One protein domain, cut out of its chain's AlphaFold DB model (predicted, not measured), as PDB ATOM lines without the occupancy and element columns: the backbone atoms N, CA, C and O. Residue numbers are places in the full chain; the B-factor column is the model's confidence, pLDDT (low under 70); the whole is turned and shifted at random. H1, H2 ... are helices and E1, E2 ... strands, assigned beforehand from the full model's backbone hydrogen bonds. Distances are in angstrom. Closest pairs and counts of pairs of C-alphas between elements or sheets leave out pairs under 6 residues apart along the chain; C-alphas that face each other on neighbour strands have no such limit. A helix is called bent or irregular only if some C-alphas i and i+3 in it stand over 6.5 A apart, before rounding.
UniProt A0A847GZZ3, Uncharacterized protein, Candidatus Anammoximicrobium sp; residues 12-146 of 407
ATOM      1  N   VAL A  12     229.525 296.472 323.359       95.31
ATOM      2  CA  VAL A  12     230.058 295.736 322.201       95.31
ATOM      3  C   VAL A  12     231.554 295.507 322.398       95.31
ATOM      4  O   VAL A  12     232.307 296.437 322.696       95.31
ATOM      5  N   ALA A  13     231.988 294.265 322.213       93.62
ATOM      6  CA  ALA A  13     233.349 293.834 322.473       93.62
ATOM      7  C   ALA A  13     233.855 292.902 321.359       93.62
ATOM      8  O   ALA A  13     233.069 292.157 320.776       93.62
ATOM      9  N   PRO A  14     235.163 292.914 321.051       94.00
ATOM     10  CA  PRO A  14     235.763 291.928 320.160       94.00
ATOM     11  C   PRO A  14     235.830 290.545 320.832       94.00
ATOM     12  O   PRO A  14     235.761 290.433 322.061       94.00
ATOM     13  N   VAL A  15     235.992 289.489 320.030       91.75
ATOM     14  CA  VAL A  15     235.949 288.080 320.475       91.75
ATOM     15  C   VAL A  15     236.967 287.781 321.586       91.75
ATOM     16  O   VAL A  15     236.701 286.984 322.486       91.75
ATOM     17  N   GLU A  16     238.122 288.449 321.573       91.44
ATOM     18  CA  GLU A  16     239.205 288.267 322.548       91.44
ATOM     19  C   GLU A  16     238.867 288.805 323.941       91.44
ATOM     20  O   GLU A  16     239.544 288.451 324.906       91.44
ATOM     21  N   ARG A  17     237.846 289.663 324.060       92.88
ATOM     22  CA  ARG A  17     237.397 290.217 325.346       92.88
ATOM     23  C   ARG A  17     236.336 289.368 326.042       92.88
ATOM     24  O   ARG A  17     236.005 289.674 327.184       92.88
ATOM     25  N   LEU A  18     235.829 288.323 325.389       93.44
ATOM     26  CA  LEU A  18     234.894 287.391 326.011       93.44
ATOM     27  C   LEU A  18     235.605 286.586 327.107       93.44
ATOM     28  O   LEU A  18     236.698 286.057 326.900       93.44
ATOM     29  N   THR A  19     234.976 286.489 328.273       90.75
ATOM     30  CA  THR A  19     235.553 285.872 329.481       90.75
ATOM     31  C   THR A  19     235.206 284.389 329.631       90.75
ATOM     32  O   THR A  19     235.944 283.608 330.234       90.75
ATOM     33  N   THR A  20     234.087 283.973 329.049       92.94
ATOM     34  CA  THR A  20     233.501 282.650 329.176       92.94
ATOM     35  C   THR A  20     233.983 281.778 328.036       92.94
ATOM     36  O   THR A  20     233.727 282.062 326.867       92.94
ATOM     37  N   ARG A  21     234.599 280.637 328.371       93.19
ATOM     38  CA  ARG A  21     235.147 279.694 327.381       93.19
ATOM     39  C   ARG A  21     234.147 279.329 326.279       93.19
ATOM     40  O   ARG A  21     234.535 279.260 325.121       93.19
ATOM     41  N   LYS A  22     232.878 279.095 326.632       95.69
ATOM     42  CA  LYS A  22     231.815 278.739 325.675       95.69
ATOM     43  C   LYS A  22     231.451 279.886 324.732       95.69
ATOM     44  O   LYS A  22     231.206 279.633 323.560       95.69
ATOM     45  N   ALA A  23     231.451 281.120 325.231       96.25
ATOM     46  CA  ALA A  23     231.187 282.299 324.417       96.25
ATOM     47  C   ALA A  23     232.326 282.532 323.420       96.25
ATOM     48  O   ALA A  23     232.071 282.675 322.228       96.25
ATOM     49  N   SER A  24     233.580 282.486 323.885       95.50
ATOM     50  CA  SER A  24     234.756 282.622 323.019       95.50
ATOM     51  C   SER A  24     234.826 281.516 321.961       95.50
ATOM     52  O   SER A  24     235.141 281.798 320.809       95.50
ATOM     53  N   ASP A  25     234.525 280.269 322.339       96.19
ATOM     54  CA  ASP A  25     234.486 279.123 321.422       96.19
ATOM     55  C   ASP A  25     233.410 279.303 320.341       96.19
ATOM     56  O   ASP A  25     233.711 279.191 319.154       96.19
ATOM     57  N   LEU A  26     232.180 279.662 320.732       97.44
ATOM     58  CA  LEU A  26     231.093 279.913 319.785       97.44
ATOM     59  C   LEU A  26     231.411 281.089 318.855       97.44
ATOM     60  O   LEU A  26     231.216 280.980 317.648       97.44
ATOM     61  N   ALA A  27     231.903 282.200 319.402       97.25
ATOM     62  CA  ALA A  27     232.220 283.385 318.618       97.25
ATOM     63  C   ALA A  27     233.310 283.103 317.573       97.25
ATOM     64  O   ALA A  27     233.115 283.441 316.410       97.25
ATOM     65  N   ARG A  28     234.400 282.410 317.944       96.38
ATOM     66  CA  ARG A  28     235.456 282.012 316.991       96.38
ATOM     67  C   ARG A  28     234.942 281.057 315.924       96.38
ATOM     68  O   ARG A  28     235.201 281.271 314.748       96.38
ATOM     69  N   LEU A  29     234.170 280.046 316.324       95.94
ATOM     70  CA  LEU A  29     233.575 279.084 315.396       95.94
ATOM     71  C   LEU A  29     232.726 279.782 314.316       95.94
ATOM     72  O   LEU A  29     232.762 279.392 313.149       95.94
ATOM     73  N   LEU A  30     231.952 280.796 314.713       96.50
ATOM     74  CA  LEU A  30     231.105 281.568 313.804       96.50
ATOM     75  C   LEU A  30     231.903 282.572 312.958       96.50
ATOM     76  O   LEU A  30     231.579 282.742 311.786       96.50
ATOM     77  N   ASP A  31     232.926 283.213 313.526       94.56
ATOM     78  CA  ASP A  31     233.802 284.159 312.815       94.56
ATOM     79  C   ASP A  31     234.630 283.461 311.722       94.56
ATOM     80  O   ASP A  31     234.742 283.947 310.598       94.56
ATOM     81  N   GLU A  32     235.115 282.250 312.012       94.12
ATOM     82  CA  GLU A  32     235.853 281.397 311.072       94.12
ATOM     83  C   GLU A  32     234.947 280.745 310.007       94.12
ATOM     84  O   GLU A  32     235.441 280.107 309.075       94.12
ATOM     85  N   GLY A  33     233.619 280.885 310.117       91.81
ATOM     86  CA  GLY A  33     232.661 280.321 309.161       91.81
ATOM     87  C   GLY A  33     232.535 278.794 309.223       91.81
ATOM     88  O   GLY A  33     232.092 278.169 308.259       91.81
ATOM     89  N   HIS A  34     232.897 278.172 310.349       92.44
ATOM     90  CA  HIS A  34     232.821 276.718 310.533       92.44
ATOM     91  C   HIS A  34     231.384 276.184 310.677       92.44
ATOM     92  O   HIS A  34     231.172 274.970 310.633       92.44
ATOM     93  N   VAL A  35     230.388 277.067 310.818       92.31
ATOM     94  CA  VAL A  35     228.957 276.727 310.796       92.31
ATOM     95  C   VAL A  35     228.304 277.410 309.590       92.31
ATOM     96  O   VAL A  35     227.947 278.580 309.686       92.31
ATOM     97  N   PRO A  36     228.111 276.713 308.455       91.06
ATOM     98  CA  PRO A  36     227.715 277.347 307.189       91.06
ATOM     99  C   PRO A  36     226.371 278.085 307.216       91.06
ATOM    100  O   PRO A  36     226.149 278.990 306.421       91.06
ATOM    101  N   PHE A  37     225.473 277.681 308.114       93.00
ATOM    102  CA  PHE A  37     224.120 278.220 308.264       93.00
ATOM    103  C   PHE A  37     224.005 279.227 309.416       93.00
ATOM    104  O   PHE A  37     222.896 279.543 309.846       93.00
ATOM    105  N   ALA A  38     225.123 279.699 309.970       96.81
ATOM    106  CA  ALA A  38     225.115 280.718 311.006       96.81
ATOM    107  C   ALA A  38     226.222 281.749 310.781       96.81
ATOM    108  O   ALA A  38     227.338 281.412 310.396       96.81
ATOM    109  N   LYS A  39     225.915 283.019 311.041       96.94
ATOM    110  CA  LYS A  39     226.828 284.137 310.796       96.94
ATOM    111  C   LYS A  39     226.930 285.032 312.020       96.94
ATOM    112  O   LYS A  39     225.919 285.561 312.480       96.94
ATOM    113  N   LEU A  40     228.154 285.241 312.505       97.56
ATOM    114  CA  LEU A  40     228.423 286.177 313.595       97.56
ATOM    115  C   LEU A  40     228.017 287.608 313.200       97.56
ATOM    116  O   LEU A  40     228.322 288.065 312.097       97.56
ATOM    117  N   ILE A  41     227.331 288.306 314.106       96.88
ATOM    118  CA  ILE A  41     226.945 289.714 313.949       96.88
ATOM    119  C   ILE A  41     227.773 290.589 314.878       96.88
ATOM    120  O   ILE A  41     228.427 291.519 314.419       96.88
ATOM    121  N   GLU A  42     227.757 290.285 316.174       97.12
ATOM    122  CA  GLU A  42     228.541 291.007 317.170       97.12
ATOM    123  C   GLU A  42     228.718 290.181 318.446       97.12
ATOM    124  O   GLU A  42     227.997 289.211 318.697       97.12
ATOM    125  N   CYS A  43     229.681 290.588 319.264       97.56
ATOM    126  CA  CYS A  43     229.886 290.079 320.611       97.56
ATOM    127  C   CYS A  43     229.712 291.225 321.607       97.56
ATOM    128  O   CYS A  43     230.027 292.380 321.308       97.56
ATOM    129  N   ARG A  44     229.188 290.916 322.790       96.81
ATOM    130  CA  ARG A  44     228.919 291.887 323.851       96.81
ATOM    131  C   ARG A  44     229.308 291.317 325.206       96.81
ATOM    132  O   ARG A  44     229.216 290.111 325.420       96.81
ATOM    133  N   VAL A  45     229.704 292.195 326.120       93.44
ATOM    134  CA  VAL A  45     229.974 291.863 327.524       93.44
ATOM    135  C   VAL A  45     228.997 292.642 328.394       93.44
ATOM    136  O   VAL A  45     228.805 293.844 328.208       93.44
ATOM    137  N   SER A  46     228.349 291.951 329.324       91.12
ATOM    138  CA  SER A  46     227.379 292.522 330.257       91.12
ATOM    139  C   SER A  46     227.585 291.953 331.658       91.12
ATOM    140  O   SER A  46     228.271 290.943 331.820       91.12
ATOM    141  N   ASP A  47     226.940 292.551 332.659       83.88
ATOM    142  CA  ASP A  47     226.944 292.025 334.031       83.88
ATOM    143  C   ASP A  47     226.340 290.608 334.114       83.88
ATOM    144  O   ASP A  47     226.755 289.787 334.932       83.88
ATOM    145  N   ASP A  48     225.398 290.290 333.217       80.00
ATOM    146  CA  ASP A  48     224.755 288.975 333.109       80.00
ATOM    147  C   ASP A  48     225.616 287.922 332.388       80.00
ATOM    148  O   ASP A  48     225.231 286.747 332.327       80.00
ATOM    149  N   GLY A  49     226.774 288.326 331.859       90.31
ATOM    150  CA  GLY A  49     227.734 287.477 331.163       90.31
ATOM    151  C   GLY A  49     228.040 287.911 329.733       90.31
ATOM    152  O   GLY A  49     227.680 289.004 329.281       90.31
ATOM    153  N   ASP A  50     228.724 287.020 329.020       96.31
ATOM    154  CA  ASP A  50     229.118 287.222 327.628       96.31
ATOM    155  C   ASP A  50     227.968 286.893 326.682       96.31
ATOM    156  O   ASP A  50     227.263 285.898 326.861       96.31
ATOM    157  N   ILE A  51     227.802 287.697 325.638       97.56
ATOM    158  CA  ILE A  51     226.726 287.538 324.665       97.56
ATOM    159  C   ILE A  51     227.315 287.434 323.262       97.56
ATOM    160  O   ILE A  51     228.088 288.290 322.833       97.56
ATOM    161  N   VAL A  52     226.909 286.399 322.530       97.88
ATOM    162  CA  VAL A  52     227.254 286.201 321.118       97.88
ATOM    163  C   VAL A  52     225.982 286.363 320.294       97.88
ATOM    164  O   VAL A  52     225.042 285.580 320.445       97.88
ATOM    165  N   VAL A  53     225.935 287.386 319.440       98.06
ATOM    166  CA  VAL A  53     224.794 287.672 318.561       98.06
ATOM    167  C   VAL A  53     225.108 287.168 317.162       98.06
ATOM    168  O   VAL A  53     226.126 287.536 316.574       98.06
ATOM    169  N   PHE A  54     224.231 286.336 316.614       98.19
ATOM    170  CA  PHE A  54     224.418 285.736 315.298       98.19
ATOM    171  C   PHE A  54     223.090 285.506 314.582       98.19
ATOM    172  O   PHE A  54     222.043 285.320 315.203       98.19
ATOM    173  N   ASP A  55     223.151 285.525 313.257       98.06
ATOM    174  CA  ASP A  55     222.041 285.153 312.391       98.06
ATOM    175  C   ASP A  55     222.109 283.646 312.113       98.06
ATOM    176  O   ASP A  55     223.192 283.112 311.876       98.06
ATOM    177  N   VAL A  56     220.966 282.960 312.153       97.12
ATOM    178  CA  VAL A  56     220.838 281.525 311.850       97.12
ATOM    179  C   VAL A  56     219.876 281.342 310.690       97.12
ATOM    180  O   VAL A  56     218.734 281.802 310.748       97.12
ATOM    181  N   GLU A  57     220.320 280.643 309.652       96.75
ATOM    182  CA  GLU A  57     219.479 280.202 308.546       96.75
ATOM    183  C   GLU A  57     218.669 278.966 308.951       96.75
ATOM    184  O   GLU A  57     219.197 277.983 309.479       96.75
ATOM    185  N   VAL A  58     217.363 279.017 308.705       93.69
ATOM    186  CA  VAL A  58     216.388 278.020 309.140       93.69
ATOM    187  C   VAL A  58     215.705 277.407 307.925       93.69
ATOM    188  O   VAL A  58     215.157 278.103 307.067       93.69
ATOM    189  N   GLU A  59     215.660 276.078 307.891       89.06
ATOM    190  CA  GLU A  59     214.916 275.323 306.885       89.06
ATOM    191  C   GLU A  59     213.406 275.414 307.142       89.06
ATOM    192  O   GLU A  59     212.797 274.573 307.810       89.06
ATOM    193  N   VAL A  60     212.786 276.464 306.608       90.94
ATOM    194  CA  VAL A  60     211.341 276.696 306.706       90.94
ATOM    195  C   VAL A  60     210.614 276.263 305.434       90.94
ATOM    196  O   VAL A  60     211.064 276.507 304.315       90.94
ATOM    197  N   GLY A  61     209.444 275.644 305.601       84.81
ATOM    198  CA  GLY A  61     208.567 275.291 304.485       84.81
ATOM    199  C   GLY A  61     207.901 276.509 303.831       84.81
ATOM    200  O   GLY A  61     207.912 277.620 304.373       84.81
ATOM    201  N   GLN A  62     207.271 276.281 302.671       83.31
ATOM    202  CA  GLN A  62     206.422 277.282 302.005       83.31
ATOM    203  C   GLN A  62     205.176 277.610 302.840       83.31
ATOM    204  O   GLN A  62     204.795 278.772 302.955       83.31
ATOM    205  N   LEU A  63     204.575 276.588 303.458       84.88
ATOM    206  CA  LEU A  63     203.500 276.728 304.433       84.88
ATOM    207  C   LEU A  63     204.092 276.609 305.833       84.88
ATOM    208  O   LEU A  63     204.706 275.595 306.172       84.88
ATOM    209  N   ARG A  64     203.911 277.653 306.639       88.25
ATOM    210  CA  ARG A  64     204.399 277.717 308.018       88.25
ATOM    211  C   ARG A  64     203.201 277.771 308.947       88.25
ATOM    212  O   ARG A  64     202.308 278.589 308.744       88.25
ATOM    213  N   ARG A  65     203.191 276.916 309.970       87.56
ATOM    214  CA  ARG A  65     202.178 276.962 311.033       87.56
ATOM    215  C   ARG A  65     202.440 278.137 311.970       87.56
ATOM    216  O   ARG A  65     201.507 278.817 312.380       87.56
ATOM    217  N   HIS A  66     203.714 278.386 312.265       89.38
ATOM    218  CA  HIS A  66     204.169 279.533 313.043       89.38
ATOM    219  C   HIS A  66     205.095 280.410 312.189       89.38
ATOM    220  O   HIS A  66     205.915 279.865 311.445       89.38
ATOM    221  N   PRO A  67     204.992 281.751 312.266       92.38
ATOM    222  CA  PRO A  67     205.714 282.675 311.391       92.38
ATOM    223  C   PRO A  67     207.191 282.825 311.800       92.38
ATOM    224  O   PRO A  67     207.638 283.888 312.229       92.38
ATOM    225  N   ILE A  68     207.950 281.739 311.660       94.75
ATOM    226  CA  ILE A  68     209.411 281.722 311.752       94.75
ATOM    227  C   ILE A  68     209.991 282.214 310.421       94.75
ATOM    228  O   ILE A  68     209.513 281.851 309.335       94.75
ATOM    229  N   SER A  69     210.991 283.085 310.506       93.19
ATOM    230  CA  SER A  69     211.708 283.624 309.354       93.19
ATOM    231  C   SER A  69     212.737 282.606 308.832       93.19
ATOM    232  O   SER A  69     213.306 281.866 309.631       93.19
ATOM    233  N   PRO A  70     213.036 282.570 307.516       94.25
ATOM    234  CA  PRO A  70     214.155 281.782 306.985       94.25
ATOM    235  C   PRO A  70     215.514 282.151 307.590       94.25
ATOM    236  O   PRO A  70     216.455 281.377 307.497       94.25
ATOM    237  N   CYS A  71     215.623 283.340 308.179       95.69
ATOM    238  CA  CYS A  71     216.785 283.780 308.930       95.69
ATOM    239  C   CYS A  71     216.310 284.477 310.209       95.69
ATOM    240  O   CYS A  71     215.520 285.427 310.134       95.69
ATOM    241  N   GLU A  72     216.755 283.989 311.366       96.88
ATOM    242  CA  GLU A  72     216.438 284.552 312.682       96.88
ATOM    243  C   GLU A  72     217.717 285.016 313.378       96.88
ATOM    244  O   GLU A  72     218.734 284.323 313.356       96.88
ATOM    245  N   ARG A  73     217.642 286.180 314.029       97.81
ATOM    246  CA  ARG A  73     218.748 286.715 314.825       97.81
ATOM    247  C   ARG A  73     218.629 286.259 316.265       97.81
ATOM    248  O   ARG A  73     217.611 286.518 316.912       97.81
ATOM    249  N   ILE A  74     219.687 285.637 316.763       98.06
ATOM    250  CA  ILE A  74     219.746 285.043 318.091       98.06
ATOM    251  C   ILE A  74     220.849 285.713 318.906       98.06
ATOM    252  O   ILE A  74     221.971 285.865 318.432       98.06
ATOM    253  N   ALA A  75     220.538 286.079 320.148       97.12
ATOM    254  CA  ALA A  75     221.539 286.392 321.161       97.12
ATOM    255  C   ALA A  75     221.726 285.178 322.077       97.12
ATOM    256  O   ALA A  75     220.800 284.778 322.789       97.12
ATOM    257  N   ALA A  76     222.919 284.586 322.056       96.81
ATOM    258  CA  ALA A  76     223.314 283.546 322.992       96.81
ATOM    259  C   ALA A  76     224.007 284.170 324.204       96.81
ATOM    260  O   ALA A  76     225.080 284.749 324.060       96.81
ATOM    261  N   VAL A  77     223.395 284.051 325.381       94.25
ATOM    262  CA  VAL A  77     223.904 284.615 326.640       94.25
ATOM    263  C   VAL A  77     224.568 283.512 327.453       94.25
ATOM    264  O   VAL A  77     223.926 282.508 327.778       94.25
ATOM    265  N   PHE A  78     225.832 283.716 327.804       94.69
ATOM    266  CA  PHE A  78     226.671 282.802 328.568       94.69
ATOM    267  C   PHE A  78     226.930 283.376 329.963       94.69
ATOM    268  O   PHE A  78     227.721 284.312 330.096       94.69
ATOM    269  N   PRO A  79     226.283 282.829 331.008       87.88
ATOM    270  CA  PRO A  79     226.459 283.312 332.371       87.88
ATOM    271  C   PRO A  79     227.913 283.184 332.854       87.88
ATOM    272  O   PRO A  79     228.567 282.181 332.533       87.88
ATOM    273  N   PRO A  80     228.400 284.121 333.691       86.75
ATOM    274  CA  PRO A  80     229.719 284.023 334.300       86.75
ATOM    275  C   PRO A  80     229.887 282.702 335.060       86.75
ATOM    276  O   PRO A  80     228.935 282.174 335.637       86.75
ATOM    277  N   GLY A  81     231.101 282.150 335.043       84.44
ATOM    278  CA  GLY A  81     231.434 280.924 335.780       84.44
ATOM    279  C   GLY A  81     230.880 279.621 335.188       84.44
ATOM    280  O   GLY A  81     231.198 278.547 335.693       84.44
ATOM    281  N   ASP A  82     230.101 279.673 334.099       86.12
ATOM    282  CA  ASP A  82     229.514 278.486 333.457       86.12
ATOM    283  C   ASP A  82     228.682 277.617 334.428       86.12
ATOM    284  O   ASP A  82     228.656 276.385 334.334       86.12
ATOM    285  N   GLU A  83     228.028 278.252 335.402       78.69
ATOM    286  CA  GLU A  83     227.214 277.583 336.431       78.69
ATOM    287  C   GLU A  83     225.775 277.335 335.968       78.69
ATOM    288  O   GLU A  83     225.088 276.442 336.461       78.69
ATOM    289  N   ARG A  84     225.314 278.114 334.985       82.19
ATOM    290  CA  ARG A  84     223.952 278.076 334.447       82.19
ATOM    291  C   ARG A  84     223.973 277.849 332.941       82.19
ATOM    292  O   ARG A  84     224.931 278.205 332.258       82.19
ATOM    293  N   MET A  85     222.890 277.268 332.435       85.44
ATOM    294  CA  MET A  85     222.733 276.956 331.018       85.44
ATOM    295  C   MET A  85     222.766 278.223 330.147       85.44
ATOM    296  O   MET A  85     222.120 279.210 330.516       85.44
ATOM    297  N   PRO A  86     223.460 278.208 328.990       90.44
ATOM    298  CA  PRO A  86     223.411 279.311 328.042       90.44
ATOM    299  C   PRO A  86     221.986 279.534 327.538       90.44
ATOM    300  O   PRO A  86     221.287 278.580 327.182       90.44
ATOM    301  N   LYS A  87     221.554 280.792 327.491       91.31
ATOM    302  CA  LYS A  87     220.228 281.171 326.985       91.31
ATOM    303  C   LYS A  87     220.327 281.498 325.500       91.31
ATOM    304  O   LYS A  87     221.280 282.150 325.099       91.31
ATOM    305  N   ALA A  88     219.326 281.119 324.710       93.75
ATOM    306  CA  ALA A  88     219.156 281.591 323.336       93.75
ATOM    307  C   ALA A  88     217.940 282.521 323.272       93.75
ATOM    308  O   ALA A  88     216.844 282.110 323.652       93.75
ATOM    309  N   LEU A  89     218.136 283.767 322.842       94.06
ATOM    310  CA  LEU A  89     217.098 284.797 322.778       94.06
ATOM    311  C   LEU A  89     216.823 285.178 321.320       94.06
ATOM    312  O   LEU A  89     217.735 285.616 320.622       94.06
ATOM    313  N   ALA A  90     215.580 285.043 320.865       95.31
ATOM    314  CA  ALA A  90     215.146 285.469 319.541       95.31
ATOM    315  C   ALA A  90     214.919 286.986 319.518       95.31
ATOM    316  O   ALA A  90     213.977 287.500 320.123       95.31
ATOM    317  N   LEU A  91     215.793 287.716 318.818       95.50
ATOM    318  CA  LEU A  91     215.816 289.179 318.865       95.50
ATOM    319  C   LEU A  91     214.750 289.844 317.995       95.50
ATOM    320  O   LEU A  91     214.523 291.042 318.139       95.50
ATOM    321  N   ARG A  92     214.108 289.131 317.066       94.38
ATOM    322  CA  ARG A  92     213.086 289.725 316.193       94.38
ATOM    323  C   ARG A  92     211.867 290.137 317.027       94.38
ATOM    324  O   ARG A  92     211.265 289.302 317.687       94.38
ATOM    325  N   ARG A  93     211.456 291.410 316.965       90.69
ATOM    326  CA  ARG A  93     210.332 291.919 317.785       90.69
ATOM    327  C   ARG A  93     208.997 291.233 317.494       90.69
ATOM    328  O   ARG A  93     208.186 291.055 318.388       90.69
ATOM    329  N   GLU A  94     208.788 290.828 316.246       90.44
ATOM    330  CA  GLU A  94     207.588 290.109 315.800       90.44
ATOM    331  C   GLU A  94     207.736 288.578 315.902       90.44
ATOM    332  O   GLU A  94     207.060 287.832 315.186       90.44
ATOM    333  N   PHE A  95     208.677 288.080 316.708       92.31
ATOM    334  CA  PHE A  95     208.835 286.644 316.905       92.31
ATOM    335  C   PHE A  95     207.551 286.046 317.511       92.31
ATOM    336  O   PHE A  95     206.984 286.626 318.440       92.31
ATOM    337  N   PRO A  96     207.028 284.925 316.976       86.56
ATOM    338  CA  PRO A  96     205.740 284.412 317.411       86.56
ATOM    339  C   PRO A  96     205.789 283.827 318.818       86.56
ATOM    340  O   PRO A  96     206.749 283.165 319.205       86.56
ATOM    341  N   LYS A  97     204.672 283.967 319.533       81.25
ATOM    342  CA  LYS A  97     204.432 283.234 320.777       81.25
ATOM    343  C   LYS A  97     204.068 281.789 320.444       81.25
ATOM    344  O   LYS A  97     203.025 281.529 319.843       81.25
ATOM    345  N   VAL A  98     204.954 280.872 320.805       79.56
ATOM    346  CA  VAL A  98     204.889 279.442 320.483       79.56
ATOM    347  C   VAL A  98     205.166 278.606 321.739       79.56
ATOM    348  O   VAL A  98     205.703 279.147 322.707       79.56
ATOM    349  N   PRO A  99     204.801 277.311 321.759       70.94
ATOM    350  CA  PRO A  99     205.250 276.390 322.805       70.94
ATOM    351  C   PRO A  99     206.787 276.347 322.919       70.94
ATOM    352  O   PRO A  99     207.477 276.747 321.981       70.94
ATOM    353  N   HIS A 100     207.321 275.841 324.040       72.69
ATOM    354  CA  HIS A 100     208.773 275.714 324.297       72.69
ATOM    355  C   HIS A 100     209.571 277.022 324.324       72.69
ATOM    356  O   HIS A 100     210.746 277.072 323.951       72.69
ATOM    357  N   LEU A 101     208.961 278.100 324.798       76.62
ATOM    358  CA  LEU A 101     209.706 279.287 325.201       76.62
ATOM    359  C   LEU A 101     210.019 279.189 326.698       76.62
ATOM    360  O   LEU A 101     209.144 278.844 327.493       76.62
ATOM    361  N   ASN A 102     211.264 279.472 327.094       68.00
ATOM    362  CA  ASN A 102     211.608 279.579 328.506       68.00
ATOM    363  C   ASN A 102     210.800 280.711 329.129       68.00
ATOM    364  O   ASN A 102     210.606 281.771 328.525       68.00
ATOM    365  N   LEU A 103     210.401 280.500 330.379       62.81
ATOM    366  CA  LEU A 103     209.710 281.510 331.158       62.81
ATOM    367  C   LEU A 103     210.578 282.756 331.302       62.81
ATOM    368  O   LEU A 103     211.764 282.693 331.639       62.81
ATOM    369  N   ARG A 104     209.953 283.900 331.057       60.03
ATOM    370  CA  ARG A 104     210.595 285.201 331.147       60.03
ATOM    371  C   ARG A 104     210.186 285.891 332.428       60.03
ATOM    372  O   ARG A 104     209.076 285.708 332.920       60.03
ATOM    373  N   VAL A 105     211.120 286.670 332.960       44.31
ATOM    374  CA  VAL A 105     210.846 287.542 334.094       44.31
ATOM    375  C   VAL A 105     210.061 288.742 333.559       44.31
ATOM    376  O   VAL A 105     208.948 288.943 334.021       44.31
ATOM    377  N   ASP A 106     210.521 289.435 332.514       55.25
ATOM    378  CA  ASP A 106     209.899 290.687 332.046       55.25
ATOM    379  C   ASP A 106     209.195 290.586 330.677       55.25
ATOM    380  O   ASP A 106     209.689 289.919 329.756       55.25
ATOM    381  N   ASP A 107     208.070 291.305 330.543       54.97
ATOM    382  CA  ASP A 107     207.151 291.262 329.390       54.97
ATOM    383  C   ASP A 107     207.702 291.914 328.103       54.97
ATOM    384  O   ASP A 107     207.203 291.626 327.015       54.97
ATOM    385  N   ASP A 108     208.735 292.762 328.189       69.56
ATOM    386  CA  ASP A 108     209.087 293.728 327.127       69.56
ATOM    387  C   ASP A 108     210.478 293.503 326.492       69.56
ATOM    388  O   ASP A 108     211.321 294.387 326.397       69.56
ATOM    389  N   GLY A 109     210.758 292.278 326.059       79.56
ATOM    390  CA  GLY A 109     212.090 291.886 325.551       79.56
ATOM    391  C   GLY A 109     212.046 290.707 324.571       79.56
ATOM    392  O   GLY A 109     210.948 290.324 324.162       79.56
ATOM    393  N   PRO A 110     213.187 290.092 324.223       88.25
ATOM    394  CA  PRO A 110     213.255 288.983 323.268       88.25
ATOM    395  C   PRO A 110     212.832 287.631 323.860       88.25
ATOM    396  O   PRO A 110     213.112 287.327 325.022       88.25
ATOM    397  N   GLU A 111     212.196 286.790 323.041       86.69
ATOM    398  CA  GLU A 111     211.717 285.475 323.477       86.69
ATOM    399  C   GLU A 111     212.867 284.487 323.687       86.69
ATOM    400  O   GLU A 111     213.764 284.380 322.855       86.69
ATOM    401  N   SER A 112     212.852 283.750 324.800       87.56
ATOM    402  CA  SER A 112     213.917 282.799 325.131       87.56
ATOM    403  C   SER A 112     213.536 281.386 324.703       87.56
ATOM    404  O   SER A 112     212.484 280.896 325.090       87.56
ATOM    405  N   LEU A 113     214.385 280.712 323.929       88.44
ATOM    406  CA  LEU A 113     214.103 279.377 323.396       88.44
ATOM    407  C   LEU A 113     214.432 278.288 324.428       88.44
ATOM    408  O   LEU A 113     215.560 278.232 324.930       88.44
ATOM    409  N   CYS A 114     213.484 277.394 324.717       85.75
ATOM    410  CA  CYS A 114     213.743 276.186 325.501       85.75
ATOM    411  C   CYS A 114     214.432 275.145 324.612       85.75
ATOM    412  O   CYS A 114     213.809 274.513 323.762       85.75
ATOM    413  N   LEU A 115     215.749 275.004 324.768       83.50
ATOM    414  CA  LEU A 115     216.551 274.090 323.949       83.50
ATOM    415  C   LEU A 115     216.757 272.720 324.604       83.50
ATOM    416  O   LEU A 115     217.104 271.766 323.906       83.50
ATOM    417  N   TYR A 116     216.605 272.616 325.924       78.31
ATOM    418  CA  TYR A 116     216.942 271.424 326.697       78.31
ATOM    419  C   TYR A 116     215.866 271.147 327.746       78.31
ATOM    420  O   TYR A 116     215.403 272.063 328.416       78.31
ATOM    421  N   ASP A 117     215.533 269.872 327.902       68.00
ATOM    422  CA  ASP A 117     214.599 269.302 328.880       68.00
ATOM    423  C   ASP A 117     215.310 268.743 330.130       68.00
ATOM    424  O   ASP A 117     214.665 268.334 331.092       68.00
ATOM    425  N   GLN A 118     216.644 268.756 330.135       69.62
ATOM    426  CA  GLN A 118     217.502 268.230 331.198       69.62
ATOM    427  C   GLN A 118     218.138 269.354 332.032       69.62
ATOM    428  O   GLN A 118     218.380 270.451 331.514       69.62
ATOM    429  N   PRO A 119     218.472 269.096 333.312       67.75
ATOM    430  CA  PRO A 119     219.214 270.048 334.125       67.75
ATOM    431  C   PRO A 119     220.621 270.276 333.561       67.75
ATOM    432  O   PRO A 119     221.225 269.417 332.915       67.75
ATOM    433  N   TYR A 120     221.183 271.456 333.828       81.75
ATOM    434  CA  TYR A 120     222.411 271.868 333.154       81.75
ATOM    435  C   TYR A 120     223.622 270.969 333.439       81.75
ATOM    436  O   TYR A 120     224.473 270.811 332.568       81.75
ATOM    437  N   HIS A 121     223.701 270.355 334.622       76.31
ATOM    438  CA  HIS A 121     224.812 269.467 334.968       76.31
ATOM    439  C   HIS A 121     224.882 268.212 334.080       76.31
ATOM    440  O   HIS A 121     225.984 267.732 333.831       76.31
ATOM    441  N   ASP A 122     223.752 267.747 333.537       75.75
ATOM    442  CA  ASP A 122     223.695 266.618 332.597       75.75
ATOM    443  C   ASP A 122     224.042 267.046 331.166       75.75
ATOM    444  O   ASP A 122     224.713 266.329 330.419       75.75
ATOM    445  N   VAL A 123     223.630 268.259 330.784       82.69
ATOM    446  CA  VAL A 123     223.892 268.829 329.454       82.69
ATOM    447  C   VAL A 123     225.354 269.259 329.309       82.69
ATOM    448  O   VAL A 123     225.962 269.085 328.250       82.69
ATOM    449  N   LYS A 124     225.933 269.835 330.367       86.50
ATOM    450  CA  LYS A 124     227.242 270.505 330.365       86.50
ATOM    451  C   LYS A 124     228.393 269.638 329.826       86.50
ATOM    452  O   LYS A 124     229.150 270.179 329.019       86.50
ATOM    453  N   PRO A 125     228.536 268.341 330.171       90.69
ATOM    454  CA  PRO A 125     229.600 267.483 329.641       90.69
ATOM    455  C   PRO A 125     229.526 267.247 328.128       90.69
ATOM    456  O   PRO A 125     230.538 266.939 327.506       90.69
ATOM    457  N   GLN A 126     228.337 267.373 327.535       87.88
ATOM    458  CA  GLN A 126     228.092 267.088 326.117       87.88
ATOM    459  C   GLN A 126     227.828 268.349 325.284       87.88
ATOM    460  O   GLN A 126     227.508 268.254 324.092       87.88
ATOM    461  N   TRP A 127     227.897 269.521 325.915       93.19
ATOM    462  CA  TRP A 127     227.631 270.797 325.272       93.19
ATOM    463  C   TRP A 127     228.805 271.187 324.367       93.19
ATOM    464  O   TRP A 127     229.953 271.209 324.808       93.19
ATOM    465  N   THR A 128     228.515 271.537 323.114       94.25
ATOM    466  CA  THR A 128     229.489 272.092 322.164       94.25
ATOM    467  C   THR A 128     228.841 273.201 321.340       94.25
ATOM    468  O   THR A 128     227.631 273.162 321.092       94.25
ATOM    469  N   SER A 129     229.643 274.158 320.874       96.12
ATOM    470  CA  SER A 129     229.161 275.291 320.077       96.12
ATOM    471  C   SER A 129     228.421 274.869 318.795       96.12
ATOM    472  O   SER A 129     227.289 275.318 318.611       96.12
ATOM    473  N   PRO A 130     228.926 273.930 317.961       93.69
ATOM    474  CA  PRO A 130     228.185 273.476 316.780       93.69
ATOM    475  C   PRO A 130     226.843 272.818 317.131       93.69
ATOM    476  O   PRO A 130     225.827 273.079 316.489       93.69
ATOM    477  N   ARG A 131     226.811 271.991 318.188       91.56
ATOM    478  CA  ARG A 131     225.590 271.295 318.625       91.56
ATOM    479  C   ARG A 131     224.551 272.273 319.169       91.56
ATOM    480  O   ARG A 131     223.358 272.050 318.987       91.56
ATOM    481  N   PHE A 132     224.992 273.341 319.830       95.00
ATOM    482  CA  PHE A 132     224.119 274.402 320.324       95.00
ATOM    483  C   PHE A 132     223.449 275.162 319.171       95.00
ATOM    484  O   PHE A 132     222.225 275.298 319.171       95.00
ATOM    485  N   VAL A 133     224.217 275.571 318.155       96.00
ATOM    486  CA  VAL A 133     223.671 276.270 316.976       96.00
ATOM    487  C   VAL A 133     222.736 275.361 316.171       96.00
ATOM    488  O   VAL A 133     221.641 275.783 315.805       96.00
ATOM    489  N   GLU A 134     223.098 274.090 315.963       93.25
ATOM    490  CA  GLU A 134     222.232 273.132 315.255       93.25
ATOM    491  C   GLU A 134     220.925 272.860 316.008       93.25
ATOM    492  O   GLU A 134     219.864 272.703 315.401       93.25
ATOM    493  N   ARG A 135     220.975 272.844 317.343       92.31
ATOM    494  CA  ARG A 135     219.785 272.682 318.181       92.31
ATOM    495  C   ARG A 135     218.857 273.892 318.075       92.31
ATOM    496  O   ARG A 135     217.653 273.692 317.953       92.31
ATOM    497  N   ILE A 136     219.396 275.114 318.037       95.06
ATOM    498  CA  ILE A 136     218.619 276.333 317.751       95.06
ATOM    499  C   ILE A 136     217.971 276.243 316.365       95.06
ATOM    500  O   ILE A 136     216.765 276.457 316.236       95.06
ATOM    501  N   ARG A 137     218.744 275.872 315.336       95.19
ATOM    502  CA  ARG A 137     218.242 275.716 313.961       95.19
ATOM    503  C   ARG A 137     217.110 274.692 313.881       95.19
ATOM    504  O   ARG A 137     216.058 274.977 313.311       95.19
ATOM    505  N   SER A 138     217.309 273.528 314.497       90.81
ATOM    506  CA  SER A 138     216.326 272.442 314.548       90.81
ATOM    507  C   SER A 138     215.056 272.859 315.282       90.81
ATOM    508  O   SER A 138     213.957 272.621 314.783       90.81
ATOM    509  N   TRP A 139     215.202 273.529 316.428       93.00
ATOM    510  CA  TRP A 139     214.083 274.069 317.198       93.00
ATOM    511  C   TRP A 139     213.250 275.024 316.336       93.00
ATOM    512  O   TRP A 139     212.044 274.840 316.201       93.00
ATOM    513  N   LEU A 140     213.889 275.988 315.660       94.50
ATOM    514  CA  LEU A 140     213.204 276.963 314.802       94.50
ATOM    515  C   LEU A 140     212.492 276.289 313.618       94.50
ATOM    516  O   LEU A 140     211.349 276.632 313.302       94.50
ATOM    517  N   ALA A 141     213.131 275.298 312.992       91.50
ATOM    518  CA  ALA A 141     212.561 274.558 311.872       91.50
ATOM    519  C   ALA A 141     211.330 273.729 312.288       91.50
ATOM    520  O   ALA A 141     210.289 273.804 311.628       91.50
ATOM    521  N   LEU A 142     211.412 272.983 313.396       87.69
ATOM    522  CA  LEU A 142     210.296 272.194 313.938       87.69
ATOM    523  C   LEU A 142     209.151 273.089 314.418       87.69
ATOM    524  O   LEU A 142     207.987 272.820 314.106       87.69
ATOM    525  N   THR A 143     209.474 274.199 315.082       89.56
ATOM    526  CA  THR A 143     208.503 275.228 315.465       89.56
ATOM    527  C   THR A 143     207.804 275.806 314.241       89.56
ATOM    528  O   THR A 143     206.585 275.923 314.252       89.56
ATOM    529  N   SER A 144     208.506 276.091 313.137       91.69
ATOM    530  CA  SER A 144     207.861 276.609 311.915       91.69
ATOM    531  C   SER A 144     206.774 275.669 311.368       91.69
ATOM    532  O   SER A 144     205.753 276.130 310.849       91.69
ATOM    533  N   LYS A 145     206.961 274.354 311.546       88.12
ATOM    534  CA  LYS A 145     206.031 273.288 311.142       88.12
ATOM    535  C   LYS A 145     204.973 272.987 312.212       88.12
ATOM    536  O   LYS A 145     203.977 272.336 311.914       88.12
ATOM    537  N   GLY A 146     205.168 273.462 313.444       82.50
ATOM    538  CA  GLY A 146     204.357 273.086 314.602       82.50
ATOM    539  C   GLY A 146     204.501 271.617 314.987       82.50
ATOM    540  O   GLY A 146     203.522 271.021 315.420       82.50
TER     541      GLY A 146
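This is residues 12 to 146 of the 407 residues of an uncharacterized protein of Candidatus Anammoximicrobium sp (UniProt A0A847GZZ3). Picture a strongly twisted wall of five antiparallel strands with two helices, H1 and H3, laid over one face, H3 starting beside H1 and running off at a wide angle to it; no named helix is on the opposite face. A small third helix, H2, sits off the sheet just before H3 in the chain, and two long loops, residues 58 to 70 and 91 to 110, join strands of the sheet. The printed part has 135 residues with three named helices and five named strands, in the order H1 E1 E2 E3 E4 E5 H2 H3, and the class is mixed, helices and strands. The sheet's order is E1 E2 E3 E4 E5. The whole is compact, with a radius of gyration of the C-alphas of 14.3 A, and rounded, spanning 41 by 31 by 30 A.

Begin with the sheet: find C-alpha 38 at (225.115, 280.718, 311.006), where E1 starts, and follow E1 through residues 38 to 46, 22.7 A from first to last C-alpha, with a bend of 59 degrees at residue 41. E2, residues 49 to 57, runs 25.2 A, and E3, residues 71 to 78, runs 22.0 A. E4 is short, residues 87 to 90, and E5 shorter still, residues 111 to 113. Turn to C-alpha 21 at (235.147, 279.694, 327.381) for H1, residues 21 to 31, 15.3 A long. H2 is residues 120 to 126; it is only just irregular, with C-alphas 122 and 125 6.7 A apart. H3, residues 129 to 145, is the longest helix at 24.9 A, and ends at C-alpha 145, (206.031, 273.288, 311.142).

Look first across the sheet, a meander, each strand the antiparallel neighbour of the one before, with E1 and E5 as edge strands. In the hairpin of E1 and E2, N 44 and O 51 are 2.8 A apart, within hydrogen-bond range. In the hairpin of E2 and E3, N 74 and O 54 are 2.8 A apart, and in that of E3 and E4, N 89 and O 75 are also 2.8 A apart. E4 and E5, a hairpin too, stand at 129 degrees between their directions, with N 90 and O 111 at 2.8 A. Beside E1, residues 12 to 13 make a short antiparallel pairing with residues 43 to 44. Now step off to the helices. H1 is on the sheet at a height of 8.5 A, over E2 and E3; on the local plane its line stands at 33 degrees to E2, slantwise to the strands. Its closest C-alphas to E1 are those of Leu 30 and Leu 40, 5.3 A. H3 is on the sheet on the same face as H1; its closest C-alphas to E2 are those of Arg 137 and Val 56, 6.7 A. H3 touches H1 with residues 129 to 130 alone, the closest C-alphas being those of Leu 26 and Ser 129, 5.0 A; their lines are only just about perpendicular, at 71 degrees. H2 is not on the sheet and is apart from H1 and H3. In H1 and H3 every O i to N i+4 pair is within hydrogen-bond range; in H2 it is 1 of 3, beside 2 of 4 O i to N i+3 pairs.

The two C-alphas farthest apart, those of Leu 63 and Gly 81, are 42.2 A apart. The printed part has no cut. The links from E2 to E3 and from E4 to E5 are long, with 13 and 20 residues. The mean pLDDT of the printed part is 88.8; look for values under 70 at residues 102 to 108 and 117 to 119.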